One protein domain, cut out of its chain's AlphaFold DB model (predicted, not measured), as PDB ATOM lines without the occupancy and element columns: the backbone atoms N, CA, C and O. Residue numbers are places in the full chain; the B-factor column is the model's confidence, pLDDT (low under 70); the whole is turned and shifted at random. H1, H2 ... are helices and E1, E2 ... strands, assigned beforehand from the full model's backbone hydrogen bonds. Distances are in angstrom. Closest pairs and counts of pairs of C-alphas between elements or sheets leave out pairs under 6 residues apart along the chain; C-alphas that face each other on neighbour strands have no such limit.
ATOM      1  N   THR A 211     -31.074  13.152 110.689       97.19
ATOM      2  CA  THR A 211     -31.913  13.141 109.489       97.19
ATOM      3  C   THR A 211     -32.545  11.762 109.316       97.19
ATOM      4  O   THR A 211     -31.991  10.765 109.777       97.19
ATOM      5  N   ASN A 212     -33.705  11.676 108.668       96.62
ATOM      6  CA  ASN A 212     -34.322  10.394 108.333       96.62
ATOM      7  C   ASN A 212     -34.030  10.078 106.864       96.62
ATOM      8  O   ASN A 212     -34.572  10.721 105.965       96.62
ATOM      9  N   LEU A 213     -33.143   9.112 106.609       96.81
ATOM     10  CA  LEU A 213     -32.721   8.804 105.244       96.81
ATOM     11  C   LEU A 213     -33.746   7.894 104.555       96.81
ATOM     12  O   LEU A 213     -33.785   6.684 104.783       96.81
ATOM     13  N   THR A 214     -34.555   8.463 103.664       96.94
ATOM     14  CA  THR A 214     -35.524   7.713 102.850       96.94
ATOM     15  C   THR A 214     -34.978   7.403 101.457       96.94
ATOM     16  O   THR A 214     -34.063   8.062 100.960       96.94
ATOM     17  N   LYS A 215     -35.568   6.407 100.782       96.94
ATOM     18  CA  LYS A 215     -35.215   6.073  99.394       96.94
ATOM     19  C   LYS A 215     -35.430   7.264  98.451       96.94
ATOM     20  O   LYS A 215     -34.590   7.506  97.596       96.94
ATOM     21  N   THR A 216     -36.494   8.037  98.665       97.19
ATOM     22  CA  THR A 216     -36.791   9.254  97.898       97.19
ATOM     23  C   THR A 216     -35.693  10.302  98.055       97.19
ATOM     24  O   THR A 216     -35.279  10.893  97.067       97.19
ATOM     25  N   ILE A 217     -35.159  10.496  99.269       96.88
ATOM     26  CA  ILE A 217     -34.021  11.404  99.484       96.88
ATOM     27  C   ILE A 217     -32.804  10.928  98.687       96.88
ATOM     28  O   ILE A 217     -32.201  11.729  97.985       96.88
ATOM     29  N   ILE A 218     -32.482   9.629  98.728       96.75
ATOM     30  CA  ILE A 218     -31.365   9.054  97.957       96.75
ATOM     31  C   ILE A 218     -31.580   9.229  96.445       96.75
ATOM     32  O   ILE A 218     -30.635   9.525  95.719       96.75
ATOM     33  N   GLU A 219     -32.809   9.053  95.955       96.06
ATOM     34  CA  GLU A 219     -33.162   9.223  94.539       96.06
ATOM     35  C   GLU A 219     -33.088  10.682  94.067       96.06
ATOM     36  O   GLU A 219     -32.819  10.900  92.883       96.06
ATOM     37  N   ASN A 220     -33.278  11.638  94.985       97.06
ATOM     38  CA  ASN A 220     -33.169  13.080  94.754       97.06
ATOM     39  C   ASN A 220     -31.729  13.611  94.835       97.06
ATOM     40  O   ASN A 220     -31.479  14.747  94.432       97.06
ATOM     41  N   LEU A 221     -30.781  12.826  95.358       96.81
ATOM     42  CA  LEU A 221     -29.366  13.180  95.288       96.81
ATOM     43  C   LEU A 221     -28.893  13.217  93.823       96.81
ATOM     44  O   LEU A 221     -29.499  12.611  92.937       96.81
ATOM     45  N   HIS A 222     -27.771  13.898  93.571       95.75
ATOM     46  CA  HIS A 222     -27.190  14.018  92.233       95.75
ATOM     47  C   HIS A 222     -27.118  12.659  91.496       95.75
ATOM     48  O   HIS A 222     -26.576  11.701  92.059       95.75
ATOM     49  N   PRO A 223     -27.587  12.539  90.233       95.12
ATOM     50  CA  PRO A 223     -27.685  11.252  89.533       95.12
ATOM     51  C   PRO A 223     -26.367  10.480  89.430       95.12
ATOM     52  O   PRO A 223     -26.379   9.247  89.466       95.12
ATOM     53  N   ALA A 224     -25.233  11.189  89.365       95.00
ATOM     54  CA  ALA A 224     -23.911  10.565  89.352       95.00
ATOM     55  C   ALA A 224     -23.637   9.720  90.605       95.00
ATOM     56  O   ALA A 224     -22.805   8.825  90.537       95.00
ATOM     57  N   ILE A 225     -24.360   9.925  91.719       96.12
ATOM     58  CA  ILE A 225     -24.219   9.112  92.934       96.12
ATOM     59  C   ILE A 225     -24.503   7.637  92.662       96.12
ATOM     60  O   ILE A 225     -23.875   6.784  93.277       96.12
ATOM     61  N   ARG A 226     -25.367   7.305  91.698       95.19
ATOM     62  CA  ARG A 226     -25.762   5.916  91.412       95.19
ATOM     63  C   ARG A 226     -24.608   5.022  90.947       95.19
ATOM     64  O   ARG A 226     -24.696   3.809  91.115       95.19
ATOM     65  N   SER A 227     -23.541   5.595  90.389       94.06
ATOM     66  CA  SER A 227     -22.332   4.863  89.980       94.06
ATOM     67  C   SER A 227     -21.223   4.870  91.038       94.06
ATOM     68  O   SER A 227     -20.164   4.286  90.824       94.06
ATOM     69  N   THR A 228     -21.443   5.526  92.177       95.25
ATOM     70  CA  THR A 228     -20.417   5.730  93.209       95.25
ATOM     71  C   THR A 228     -20.353   4.550  94.175       95.25
ATOM     72  O   THR A 228     -21.353   3.843  94.356       95.25
ATOM     73  N   PRO A 229     -19.226   4.370  94.887       96.06
ATOM     74  CA  PRO A 229     -19.147   3.396  95.977       96.06
ATOM     75  C   PRO A 229     -20.168   3.659  97.104       96.06
ATOM     76  O   PRO A 229     -20.580   2.728  97.795       96.06
ATOM     77  N   PHE A 230     -20.651   4.898  97.258       97.81
ATOM     78  CA  PHE A 230     -21.617   5.268  98.295       97.81
ATOM     79  C   PHE A 230     -23.010   4.687  98.056       97.81
ATOM     80  O   PHE A 230     -23.701   4.358  99.018       97.81
ATOM     81  N   TYR A 231     -23.443   4.539  96.800       97.12
ATOM     82  CA  TYR A 231     -24.835   4.194  96.486       97.12
ATOM     83  C   TYR A 231     -25.291   2.886  97.133       97.12
ATOM     84  O   TYR A 231     -26.355   2.819  97.752       97.12
ATOM     85  N   LYS A 232     -24.447   1.851  97.044       96.50
ATOM     86  CA  LYS A 232     -24.720   0.548  97.656       96.50
ATOM     87  C   LYS A 232     -24.819   0.666  99.176       96.50
ATOM     88  O   LYS A 232     -25.738   0.094  99.762       96.50
ATOM     89  N   VAL A 233     -23.920   1.418  99.812       97.56
ATOM     90  CA  VAL A 233     -23.909   1.607 101.271       97.56
ATOM     91  C   VAL A 233     -25.151   2.379 101.726       97.56
ATOM     92  O   VAL A 233     -25.848   1.936 102.640       97.56
ATOM     93  N   LEU A 234     -25.497   3.470 101.034       97.50
ATOM     94  CA  LEU A 234     -26.693   4.272 101.308       97.50
ATOM     95  C   LEU A 234     -27.968   3.420 101.265       97.50
ATOM     96  O   LEU A 234     -28.759   3.443 102.207       97.50
ATOM     97  N   LEU A 235     -28.149   2.620 100.209       96.81
ATOM     98  CA  LEU A 235     -29.346   1.795 100.039       96.81
ATOM     99  C   LEU A 235     -29.412   0.590 100.976       96.81
ATOM    100  O   LEU A 235     -30.496   0.229 101.417       96.81
ATOM    101  N   THR A 236     -28.287  -0.076 101.237       97.00
ATOM    102  CA  THR A 236     -28.307  -1.363 101.954       97.00
ATOM    103  C   THR A 236     -28.090  -1.226 103.455       97.00
ATOM    104  O   THR A 236     -28.589  -2.054 104.215       97.00
ATOM    105  N   LYS A 237     -27.358  -0.199 103.907       96.62
ATOM    106  CA  LYS A 237     -26.971  -0.042 105.318       96.62
ATOM    107  C   LYS A 237     -27.681   1.113 106.019       96.62
ATOM    108  O   LYS A 237     -27.919   1.007 107.226       96.62
ATOM    109  N   LEU A 238     -28.021   2.181 105.294       96.56
ATOM    110  CA  LEU A 238     -28.429   3.459 105.892       96.56
ATOM    111  C   LEU A 238     -29.901   3.840 105.664       96.56
ATOM    112  O   LEU A 238     -30.445   4.603 106.456       96.56
ATOM    113  N   VAL A 239     -30.555   3.325 104.617       95.81
ATOM    114  CA  VAL A 239     -31.952   3.667 104.299       95.81
ATOM    115  C   VAL A 239     -32.928   3.241 105.409       95.81
ATOM    116  O   VAL A 239     -32.727   2.218 106.063       95.81
ATOM    117  N   GLN A 240     -34.012   4.005 105.577       89.94
ATOM    118  CA  GLN A 240     -35.102   3.773 106.543       89.94
ATOM    119  C   GLN A 240     -34.667   3.808 108.015       89.94
ATOM    120  O   GLN A 240     -35.309   3.202 108.873       89.94
ATOM    121  N   LYS A 241     -33.583   4.522 108.322       87.88
ATOM    122  CA  LYS A 241     -33.091   4.713 109.687       87.88
ATOM    123  C   LYS A 241     -33.045   6.194 110.030       87.88
ATOM    124  O   LYS A 241     -32.716   7.027 109.182       87.88
ATOM    125  N   ASP A 242     -33.312   6.495 111.296       93.19
ATOM    126  CA  ASP A 242     -32.920   7.772 111.878       93.19
ATOM    127  C   ASP A 242     -31.399   7.790 111.974       93.19
ATOM    128  O   ASP A 242     -30.780   7.004 112.696       93.19
ATOM    129  N   LEU A 243     -30.797   8.660 111.178       96.50
ATOM    130  CA  LEU A 243     -29.372   8.692 110.940       96.50
ATOM    131  C   LEU A 243     -28.790   9.954 111.561       96.50
ATOM    132  O   LEU A 243     -29.186  11.070 111.238       96.50
ATOM    133  N   THR A 244     -27.840   9.770 112.467       97.94
ATOM    134  CA  THR A 244     -27.017  10.865 112.977       97.94
ATOM    135  C   THR A 244     -25.792  11.034 112.081       97.94
ATOM    136  O   THR A 244     -25.345  10.057 111.469       97.94
ATOM    137  N   LEU A 245     -25.222  12.239 112.012       98.12
ATOM    138  CA  LEU A 245     -23.971  12.486 111.284       98.12
ATOM    139  C   LEU A 245     -22.865  11.510 111.715       98.12
ATOM    140  O   LEU A 245     -22.174  10.935 110.878       98.12
ATOM    141  N   PHE A 246     -22.730  11.278 113.023       98.25
ATOM    142  CA  PHE A 246     -21.699  10.392 113.564       98.25
ATOM    143  C   PHE A 246     -21.901   8.948 113.108       98.25
ATOM    144  O   PHE A 246     -20.941   8.286 112.711       98.25
ATOM    145  N   HIS A 247     -23.146   8.458 113.115       97.88
ATOM    146  CA  HIS A 247     -23.449   7.112 112.636       97.88
ATOM    147  C   HIS A 247     -23.223   6.994 111.123       97.88
ATOM    148  O   HIS A 247     -22.627   6.014 110.681       97.88
ATOM    149  N   PHE A 248     -23.623   8.007 110.344       98.31
ATOM    150  CA  PHE A 248     -23.367   8.071 108.904       98.31
ATOM    151  C   PHE A 248     -21.875   7.951 108.591       98.31
ATOM    152  O   PHE A 248     -21.480   7.037 107.870       98.31
ATOM    153  N   LEU A 249     -21.045   8.826 109.168       98.50
ATOM    154  CA  LEU A 249     -19.608   8.836 108.899       98.50
ATOM    155  C   LEU A 249     -18.924   7.554 109.372       98.50
ATOM    156  O   LEU A 249     -18.088   7.030 108.646       98.50
ATOM    157  N   SER A 250     -19.323   7.003 110.522       98.25
ATOM    158  CA  SER A 250     -18.778   5.730 111.016       98.25
ATOM    159  C   SER A 250     -19.065   4.581 110.039       98.25
ATOM    160  O   SER A 250     -18.166   3.825 109.687       98.25
ATOM    161  N   VAL A 251     -20.302   4.470 109.532       98.00
ATOM    162  CA  VAL A 251     -20.669   3.430 108.550       98.00
ATOM    163  C   VAL A 251     -19.927   3.625 107.230       98.00
ATOM    164  O   VAL A 251     -19.393   2.661 106.689       98.00
ATOM    165  N   ILE A 252     -19.869   4.856 106.712       98.19
ATOM    166  CA  ILE A 252     -19.131   5.158 105.480       98.19
ATOM    167  C   ILE A 252     -17.646   4.827 105.634       98.19
ATOM    168  O   ILE A 252     -17.077   4.195 104.748       98.19
ATOM    169  N   TYR A 253     -17.030   5.217 106.749       98.06
ATOM    170  CA  TYR A 253     -15.626   4.945 107.030       98.06
ATOM    171  C   TYR A 253     -15.340   3.442 107.090       98.06
ATOM    172  O   TYR A 253     -14.430   2.973 106.413       98.06
ATOM    173  N   ASN A 254     -16.156   2.666 107.808       97.12
ATOM    174  CA  ASN A 254     -15.953   1.220 107.932       97.12
ATOM    175  C   ASN A 254     -16.151   0.476 106.597       97.12
ATOM    176  O   ASN A 254     -15.359  -0.406 106.265       97.12
ATOM    177  N   GLU A 255     -17.169   0.844 105.812       96.94
ATOM    178  CA  GLU A 255     -17.498   0.170 104.544       96.94
ATOM    179  C   GLU A 255     -16.588   0.599 103.381       96.94
ATOM    180  O   GLU A 255     -16.305  -0.204 102.493       96.94
ATOM    181  N   LEU A 256     -16.121   1.854 103.369       97.00
ATOM    182  CA  LEU A 256     -15.320   2.440 102.284       97.00
ATOM    183  C   LEU A 256     -13.891   2.791 102.722       97.00
ATOM    184  O   LEU A 256     -13.237   3.623 102.093       97.00
ATOM    185  N   ARG A 257     -13.389   2.132 103.772       96.06
ATOM    186  CA  ARG A 257     -12.093   2.403 104.416       96.06
ATOM    187  C   ARG A 257     -10.935   2.556 103.427       96.06
ATOM    188  O   ARG A 257     -10.175   3.511 103.519       96.06
ATOM    189  N   SER A 258     -10.836   1.675 102.429       95.44
ATOM    190  CA  SER A 258      -9.761   1.710 101.425       95.44
ATOM    191  C   SER A 258      -9.678   3.011 100.627       95.44
ATOM    192  O   SER A 258      -8.591   3.378 100.195       95.44
ATOM    193  N   PHE A 259     -10.794   3.718 100.424       95.81
ATOM    194  CA  PHE A 259     -10.790   4.978  99.680       95.81
ATOM    195  C   PHE A 259     -10.125   6.115 100.455       95.81
ATOM    196  O   PHE A 259      -9.497   6.968  99.834       95.81
ATOM    197  N   PHE A 260     -10.197   6.102 101.790       96.12
ATOM    198  CA  PHE A 260      -9.554   7.121 102.626       96.12
ATOM    199  C   PHE A 260      -8.027   7.054 102.556       96.12
ATOM    200  O   PHE A 260      -7.362   8.073 102.712       96.12
ATOM    201  N   TYR A 261      -7.488   5.866 102.272       95.25
ATOM    202  CA  TYR A 261      -6.053   5.610 102.246       95.25
ATOM    203  C   TYR A 261      -5.506   5.325 100.846       95.25
ATOM    204  O   TYR A 261      -4.321   5.072 100.714       95.25
ATOM    205  N   ILE A 262      -6.311   5.363  99.781       94.06
ATOM    206  CA  ILE A 262      -5.917   4.896  98.435       94.06
ATOM    207  C   ILE A 262      -4.634   5.558  97.886       94.06
ATOM    208  O   ILE A 262      -3.882   4.943  97.126       94.06
ATOM    209  N   THR A 263      -4.367   6.801  98.283       92.00
ATOM    210  CA  THR A 263      -3.183   7.593  97.909       92.00
ATOM    211  C   THR A 263      -2.012   7.468  98.885       92.00
ATOM    212  O   THR A 263      -0.962   8.066  98.643       92.00
ATOM    213  N   HIS A 264      -2.167   6.707  99.968       92.50
ATOM    214  CA  HIS A 264      -1.168   6.605 101.021       92.50
ATOM    215  C   HIS A 264       0.118   5.958 100.475       92.50
ATOM    216  O   HIS A 264       0.043   4.914  99.818       92.50
ATOM    217  N   PRO A 265       1.307   6.533 100.741       88.94
ATOM    218  CA  PRO A 265       2.564   6.086 100.135       88.94
ATOM    219  C   PRO A 265       2.952   4.657 100.525       88.94
ATOM    220  O   PRO A 265       3.505   3.932  99.708       88.94
ATOM    221  N   SER A 266       2.622   4.228 101.746       89.00
ATOM    222  CA  SER A 266       2.937   2.875 102.227       89.00
ATOM    223  C   SER A 266       2.043   1.775 101.644       89.00
ATOM    224  O   SER A 266       2.288   0.603 101.909       89.00
ATOM    225  N   ILE A 267       1.002   2.120 100.875       88.69
ATOM    226  CA  ILE A 267       0.124   1.120 100.263       88.69
ATOM    227  C   ILE A 267       0.674   0.675  98.913       88.69
ATOM    228  O   ILE A 267       0.785   1.459  97.964       88.69
ATOM    229  N   SER A 268       0.887  -0.634  98.805       83.50
ATOM    230  CA  SER A 268       1.307  -1.307  97.577       83.50
ATOM    231  C   SER A 268       0.102  -1.773  96.756       83.50
ATOM    232  O   SER A 268      -0.198  -2.963  96.673       83.50
ATOM    233  N   PHE A 269      -0.611  -0.831  96.142       87.06
ATOM    234  CA  PHE A 269      -1.654  -1.139  95.157       87.06
ATOM    235  C   PHE A 269      -1.061  -1.318  93.761       87.06
ATOM    236  O   PHE A 269      -0.088  -0.657  93.398       87.06
ATOM    237  N   GLN A 270      -1.657  -2.206  92.958       84.31
ATOM    238  CA  GLN A 270      -1.174  -2.482  91.597       84.31
ATOM    239  C   GLN A 270      -1.456  -1.316  90.641       84.31
ATOM    240  O   GLN A 270      -0.852  -1.196  89.574       84.31
ATOM    241  N   THR A 271      -2.407  -0.456  91.001       81.75
ATOM    242  CA  THR A 271      -2.837   0.673  90.183       81.75
ATOM    243  C   THR A 271      -1.894   1.878  90.241       81.75
ATOM    244  O   THR A 271      -1.368   2.281  91.282       81.75
ATOM    245  N   VAL A 272      -1.732   2.523  89.079       84.00
ATOM    246  CA  VAL A 272      -0.888   3.715  88.908       84.00
ATOM    247  C   VAL A 272      -1.331   4.839  89.849       84.00
ATOM    248  O   VAL A 272      -2.506   5.213  89.873       84.00
ATOM    249  N   ARG A 273      -0.368   5.436  90.564       82.50
ATOM    250  CA  ARG A 273      -0.573   6.485  91.579       82.50
ATOM    251  C   ARG A 273      -1.440   7.655  91.106       82.50
ATOM    252  O   ARG A 273      -2.330   8.084  91.834       82.50
ATOM    253  N   LYS A 274      -1.243   8.131  89.872       84.56
ATOM    254  CA  LYS A 274      -2.042   9.226  89.295       84.56
ATOM    255  C   LYS A 274      -3.547   8.937  89.323       84.56
ATOM    256  O   LYS A 274      -4.319   9.766  89.786       84.56
ATOM    257  N   ARG A 275      -3.954   7.734  88.905       87.81
ATOM    258  CA  ARG A 275      -5.372   7.335  88.910       87.81
ATOM    259  C   ARG A 275      -5.933   7.279  90.327       87.81
ATOM    260  O   ARG A 275      -7.063   7.695  90.547       87.81
ATOM    261  N   ARG A 276      -5.129   6.809  91.286       90.94
ATOM    262  CA  ARG A 276      -5.510   6.758  92.705       90.94
ATOM    263  C   ARG A 276      -5.829   8.152  93.254       90.94
ATOM    264  O   ARG A 276      -6.826   8.301  93.950       90.94
ATOM    265  N   SER A 277      -5.048   9.168  92.878       90.75
ATOM    266  CA  SER A 277      -5.295  10.565  93.271       90.75
ATOM    267  C   SER A 277      -6.603  11.130  92.701       90.75
ATOM    268  O   SER A 277      -7.411  11.701  93.437       90.75
ATOM    269  N   ASP A 278      -6.870  10.899  91.411       90.56
ATOM    270  CA  ASP A 278      -8.104  11.371  90.765       90.56
ATOM    271  C   ASP A 278      -9.361  10.730  91.388       90.56
ATOM    272  O   ASP A 278     -10.400  11.380  91.571       90.56
ATOM    273  N   VAL A 279      -9.260   9.444  91.742       93.50
ATOM    274  CA  VAL A 279     -10.319   8.684  92.421       93.50
ATOM    275  C   VAL A 279     -10.505   9.169  93.858       93.50
ATOM    276  O   VAL A 279     -11.647   9.366  94.270       93.50
ATOM    277  N   ALA A 280      -9.424   9.422  94.604       93.81
ATOM    278  CA  ALA A 280      -9.496   9.989  95.954       93.81
ATOM    279  C   ALA A 280     -10.201  11.352  95.946       93.81
ATOM    280  O   ALA A 280     -11.174  11.555  96.672       93.81
ATOM    281  N   THR A 281      -9.803  12.244  95.037       92.81
ATOM    282  CA  THR A 281     -10.428  13.568  94.891       92.81
ATOM    283  C   THR A 281     -11.929  13.437  94.616       92.81
ATOM    284  O   THR A 281     -12.757  14.113  95.227       92.81
ATOM    285  N   SER A 282     -12.302  12.524  93.715       94.38
ATOM    286  CA  SER A 282     -13.705  12.238  93.389       94.38
ATOM    287  C   SER A 282     -14.474  11.674  94.587       94.38
ATOM    288  O   SER A 282     -15.620  12.061  94.830       94.38
ATOM    289  N   PHE A 283     -13.839  10.793  95.363       96.31
ATOM    290  CA  PHE A 283     -14.392  10.196  96.574       96.31
ATOM    291  C   PHE A 283     -14.735  11.260  97.617       96.31
ATOM    292  O   PHE A 283     -15.885  11.316  98.061       96.31
ATOM    293  N   TYR A 284     -13.797  12.152  97.945       95.88
ATOM    294  CA  TYR A 284     -14.031  13.206  98.932       95.88
ATOM    295  C   TYR A 284     -15.051  14.242  98.462       95.88
ATOM    296  O   TYR A 284     -15.941  14.600  99.231       95.88
ATOM    297  N   LYS A 285     -15.017  14.656  97.186       95.06
ATOM    298  CA  LYS A 285     -16.058  15.533  96.618       95.06
ATOM    299  C   LYS A 285     -17.455  14.931  96.775       95.06
ATOM    300  O   LYS A 285     -18.391  15.631  97.160       95.06
ATOM    301  N   CYS A 286     -17.593  13.632  96.510       97.19
ATOM    302  CA  CYS A 286     -18.857  12.922  96.675       97.19
ATOM    303  C   CYS A 286     -19.277  12.832  98.150       97.19
ATOM    304  O   CYS A 286     -20.425  13.139  98.474       97.19
ATOM    305  N   LEU A 287     -18.346  12.489  99.050       97.88
ATOM    306  CA  LEU A 287     -18.589  12.440 100.494       97.88
ATOM    307  C   LEU A 287     -19.076  13.789 101.031       97.88
ATOM    308  O   LEU A 287     -20.108  13.842 101.700       97.88
ATOM    309  N   PHE A 288     -18.371  14.876 100.713       97.12
ATOM    310  CA  PHE A 288     -18.728  16.222 101.161       97.12
ATOM    311  C   PHE A 288     -20.072  16.666 100.598       97.12
ATOM    312  O   PHE A 288     -20.885  17.219 101.334       97.12
ATOM    313  N   TYR A 289     -20.348  16.370  99.325       97.56
ATOM    314  CA  TYR A 289     -21.656  16.639  98.737       97.56
ATOM    315  C   TYR A 289     -22.772  15.911  99.500       97.56
ATOM    316  O   TYR A 289     -23.722  16.555  99.941       97.56
ATOM    317  N   ILE A 290     -22.652  14.593  99.706       98.00
ATOM    318  CA  ILE A 290     -23.676  13.798 100.400       98.00
ATOM    319  C   ILE A 290     -23.859  14.302 101.836       98.00
ATOM    320  O   ILE A 290     -24.990  14.514 102.271       98.00
ATOM    321  N   ALA A 291     -22.765  14.533 102.565       98.12
ATOM    322  CA  ALA A 291     -22.822  15.008 103.941       98.12
ATOM    323  C   ALA A 291     -23.484  16.392 104.047       98.12
ATOM    324  O   ALA A 291     -24.343  16.596 104.903       98.12
ATOM    325  N   ASN A 292     -23.158  17.316 103.142       97.69
ATOM    326  CA  ASN A 292     -23.778  18.635 103.108       97.69
ATOM    327  C   ASN A 292     -25.277  18.559 102.766       97.69
ATOM    328  O   ASN A 292     -26.082  19.210 103.422       97.69
ATOM    329  N   GLN A 293     -25.678  17.727 101.796       97.75
ATOM    330  CA  GLN A 293     -27.095  17.564 101.432       97.75
ATOM    331  C   GLN A 293     -27.934  16.939 102.553       97.75
ATOM    332  O   GLN A 293     -29.103  17.279 102.710       97.75
ATOM    333  N   LEU A 294     -27.358  16.009 103.319       97.44
ATOM    334  CA  LEU A 294     -28.091  15.285 104.359       97.44
ATOM    335  C   LEU A 294     -28.074  15.987 105.723       97.44
ATOM    336  O   LEU A 294     -29.029  15.836 106.486       97.44
ATOM    337  N   PHE A 295     -27.001  16.717 106.039       97.88
ATOM    338  CA  PHE A 295     -26.736  17.229 107.386       97.88
ATOM    339  C   PHE A 295     -26.408  18.727 107.447       97.88
ATOM    340  O   PHE A 295     -26.312  19.252 108.553       97.88
ATOM    341  N   TYR A 296     -26.251  19.415 106.309       97.50
ATOM    342  CA  TYR A 296     -25.843  20.829 106.229       97.50
ATOM    343  C   TYR A 296     -24.495  21.123 106.908       97.50
ATOM    344  O   TYR A 296     -24.310  22.149 107.560       97.50
ATOM    345  N   VAL A 297     -23.552  20.189 106.768       97.38
ATOM    346  CA  VAL A 297     -22.216  20.247 107.373       97.38
ATOM    347  C   VAL A 297     -21.169  20.579 106.310       97.38
ATOM    348  O   VAL A 297     -21.218  20.050 105.198       97.38
ATOM    349  N   ASN A 298     -20.215  21.449 106.651       96.69
ATOM    350  CA  ASN A 298     -19.126  21.844 105.754       96.69
ATOM    351  C   ASN A 298     -18.003  20.788 105.690       96.69
ATOM    352  O   ASN A 298     -17.912  19.901 106.537       96.69
ATOM    353  N   SER A 299     -17.130  20.889 104.684       95.31
ATOM    354  CA  SER A 299     -16.022  19.944 104.480       95.31
ATOM    355  C   SER A 299     -15.082  19.856 105.680       95.31
ATOM    356  O   SER A 299     -14.679  18.756 106.040       95.31
ATOM    357  N   ASP A 300     -14.771  20.980 106.324       94.38
ATOM    358  CA  ASP A 300     -13.780  21.038 107.406       94.38
ATOM    359  C   ASP A 300     -14.240  20.246 108.635       94.38
ATOM    360  O   ASP A 300     -13.468  19.488 109.221       94.38
ATOM    361  N   GLN A 301     -15.528  20.339 108.982       96.44
ATOM    362  CA  GLN A 301     -16.123  19.520 110.038       96.44
ATOM    363  C   GLN A 301     -16.122  18.032 109.673       96.44
ATOM    364  O   GLN A 301     -15.859  17.197 110.538       96.44
ATOM    365  N   ILE A 302     -16.382  17.678 108.406       97.50
ATOM    366  CA  ILE A 302     -16.302  16.280 107.961       97.50
ATOM    367  C   ILE A 302     -14.870  15.761 108.068       97.50
ATOM    368  O   ILE A 302     -14.681  14.675 108.606       97.50
ATOM    369  N   ILE A 303     -13.873  16.526 107.618       96.00
ATOM    370  CA  ILE A 303     -12.455  16.153 107.719       96.00
ATOM    371  C   ILE A 303     -12.084  15.919 109.184       96.00
ATOM    372  O   ILE A 303     -11.626  14.831 109.511       96.00
ATOM    373  N   ALA A 304     -12.400  16.855 110.081       96.12
ATOM    374  CA  ALA A 304     -12.108  16.705 111.506       96.12
ATOM    375  C   ALA A 304     -12.770  15.459 112.128       96.12
ATOM    376  O   ALA A 304     -12.178  14.780 112.970       96.12
ATOM    377  N   LEU A 305     -13.996  15.117 111.720       97.81
ATOM    378  CA  LEU A 305     -14.673  13.902 112.183       97.81
ATOM    379  C   LEU A 305     -14.036  12.629 111.610       97.81
ATOM    380  O   LEU A 305     -13.859  11.659 112.345       97.81
ATOM    381  N   ILE A 306     -13.652  12.615 110.332       97.88
ATOM    382  CA  ILE A 306     -12.940  11.471 109.751       97.88
ATOM    383  C   ILE A 306     -11.546  11.318 110.374       97.88
ATOM    384  O   ILE A 306     -11.140  10.194 110.653       97.88
ATOM    385  N   ASP A 307     -10.847  12.409 110.675       96.75
ATOM    386  CA  ASP A 307      -9.554  12.383 111.365       96.75
ATOM    387  C   ASP A 307      -9.672  11.701 112.735       96.75
ATOM    388  O   ASP A 307      -8.826  10.891 113.113       96.75
ATOM    389  N   ASN A 308     -10.772  11.946 113.458       97.12
ATOM    390  CA  ASN A 308     -11.069  11.239 114.706       97.12
ATOM    391  C   ASN A 308     -11.353   9.744 114.482       97.12
ATOM    392  O   ASN A 308     -10.893   8.926 115.276       97.12
ATOM    393  N   LEU A 309     -12.066   9.368 113.415       97.69
ATOM    394  CA  LEU A 309     -12.273   7.957 113.061       97.69
ATOM    395  C   LEU A 309     -10.953   7.263 112.723       97.69
ATOM    396  O   LEU A 309     -10.668   6.211 113.284       97.69
ATOM    397  N   ALA A 310     -10.117   7.879 111.887       96.94
ATOM    398  CA  ALA A 310      -8.793   7.370 111.553       96.94
ATOM    399  C   ALA A 310      -7.896   7.255 112.789       96.94
ATOM    400  O   ALA A 310      -7.181   6.269 112.945       96.94
ATOM    401  N   LYS A 311      -7.973   8.225 113.706       96.06
ATOM    402  CA  LYS A 311      -7.259   8.162 114.978       96.06
ATOM    403  C   LYS A 311      -7.682   6.953 115.813       96.06
ATOM    404  O   LYS A 311      -6.813   6.252 116.317       96.06
ATOM    405  N   LEU A 312      -8.988   6.726 115.948       96.06
ATOM    406  CA  LEU A 312      -9.553   5.604 116.704       96.06
ATOM    407  C   LEU A 312      -9.284   4.243 116.043       96.06
ATOM    408  O   LEU A 312      -9.166   3.250 116.754       96.06
ATOM    409  N   ASP A 313      -9.201   4.192 114.711       96.19
ATOM    410  CA  ASP A 313      -8.891   2.968 113.960       96.19
ATOM    411  C   ASP A 313      -7.407   2.602 114.068       96.19
ATOM    412  O   ASP A 313      -7.046   1.435 114.221       96.19
ATOM    413  N   LEU A 314      -6.532   3.610 113.990       96.38
ATOM    414  CA  LEU A 314      -5.110   3.376 113.775       96.38
ATOM    415  C   LEU A 314      -4.255   3.476 115.032       96.38
ATOM    416  O   LEU A 314      -3.323   2.693 115.211       96.38
ATOM    417  N   TYR A 315      -4.522   4.456 115.889       96.44
ATOM    418  CA  TYR A 315      -3.605   4.826 116.959       96.44
ATOM    419  C   TYR A 315      -4.087   4.299 118.305       96.44
ATOM    420  O   TYR A 315      -5.282   4.225 118.592       96.44
TER     421      TYR A 315
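This is residues 211 to 315 of the 681 residues of the protein "PHD-finger family protein" of Trichomonas vaginalis (UniProt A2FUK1). The long helix H6 runs along most of the length of a body of crossed helices, in which H3 and H7 cross H4 on its two sides. A small sheet of E1 and E2 lies at one end with H1; the link of residues 262 to 272 lies at the other. The 105 printed residues, mostly helix by class, hold seven named helices and two antiparallel strands, in the order E1 H1 H2 H3 E2 H4 H5 H6 H7. The whole is compact, radius of gyration of the C-alphas 14.0 A, spanning 39 by 30 by 23 A.

E1, residues 211 to 213, and E2, residues 241 to 244, are antiparallel neighbours, with N 211 and O 243 within hydrogen-bond range at 2.9 A. The closest C-alphas of E1 and H6, residues 273 to 295, are those of Thr 211 and Leu 294, 6.7 A apart. H6, with residues 288 to 292 alone, touches residues 299 to 302 of H7, residues 299 to 314, at a steep tilt of 66 degrees; closest are C-alphas 288 and 299, 5.7 A. Residues 305 to 309 of H7 touch H4, residues 245 to 255; closest are C-alphas 309 and 250, 7.2 A. H4 touches H3, residues 229 to 238, at a steep tilt of 60 degrees; closest are C-alphas 252 and 233, 7.3 A. H1, residues 215 to 220, only just touches H3, with 3 pairs of C-alphas within 8 A, the closest 215 and 235, 7.3 A. H5, residues 257 to 261, only just touches residues 280 to 283 of H6, also with 3 pairs, the closest 259 and 280, 6.4 A. H2, residues 223 to 227, is close but not clearly touching H3, C-alphas 225 and 231 being closest at 6.1 A. Every O i to N i+4 pair is within hydrogen-bond range in H1, H4, H6 and H7, against 5 of 6 in H3 and 0 of 1 in H2 and in H5, which each have 2 of 2 O i to N i+3 pairs within range.

E1 begins at C-alpha 211 (-31.913, 13.141, 109.489). H6 measures 32.4 A, H7 21.9 A, H4 15.5 A and H3 13.6 A. H7 ends at C-alpha 314 (-5.110, 3.376, 113.775).

The C-alphas farthest apart, of Thr 216 and Ser 266, are 40.5 A apart. The printed part has no cut; the link from H5 to H6 is long. No printed residue is under pLDDT 70.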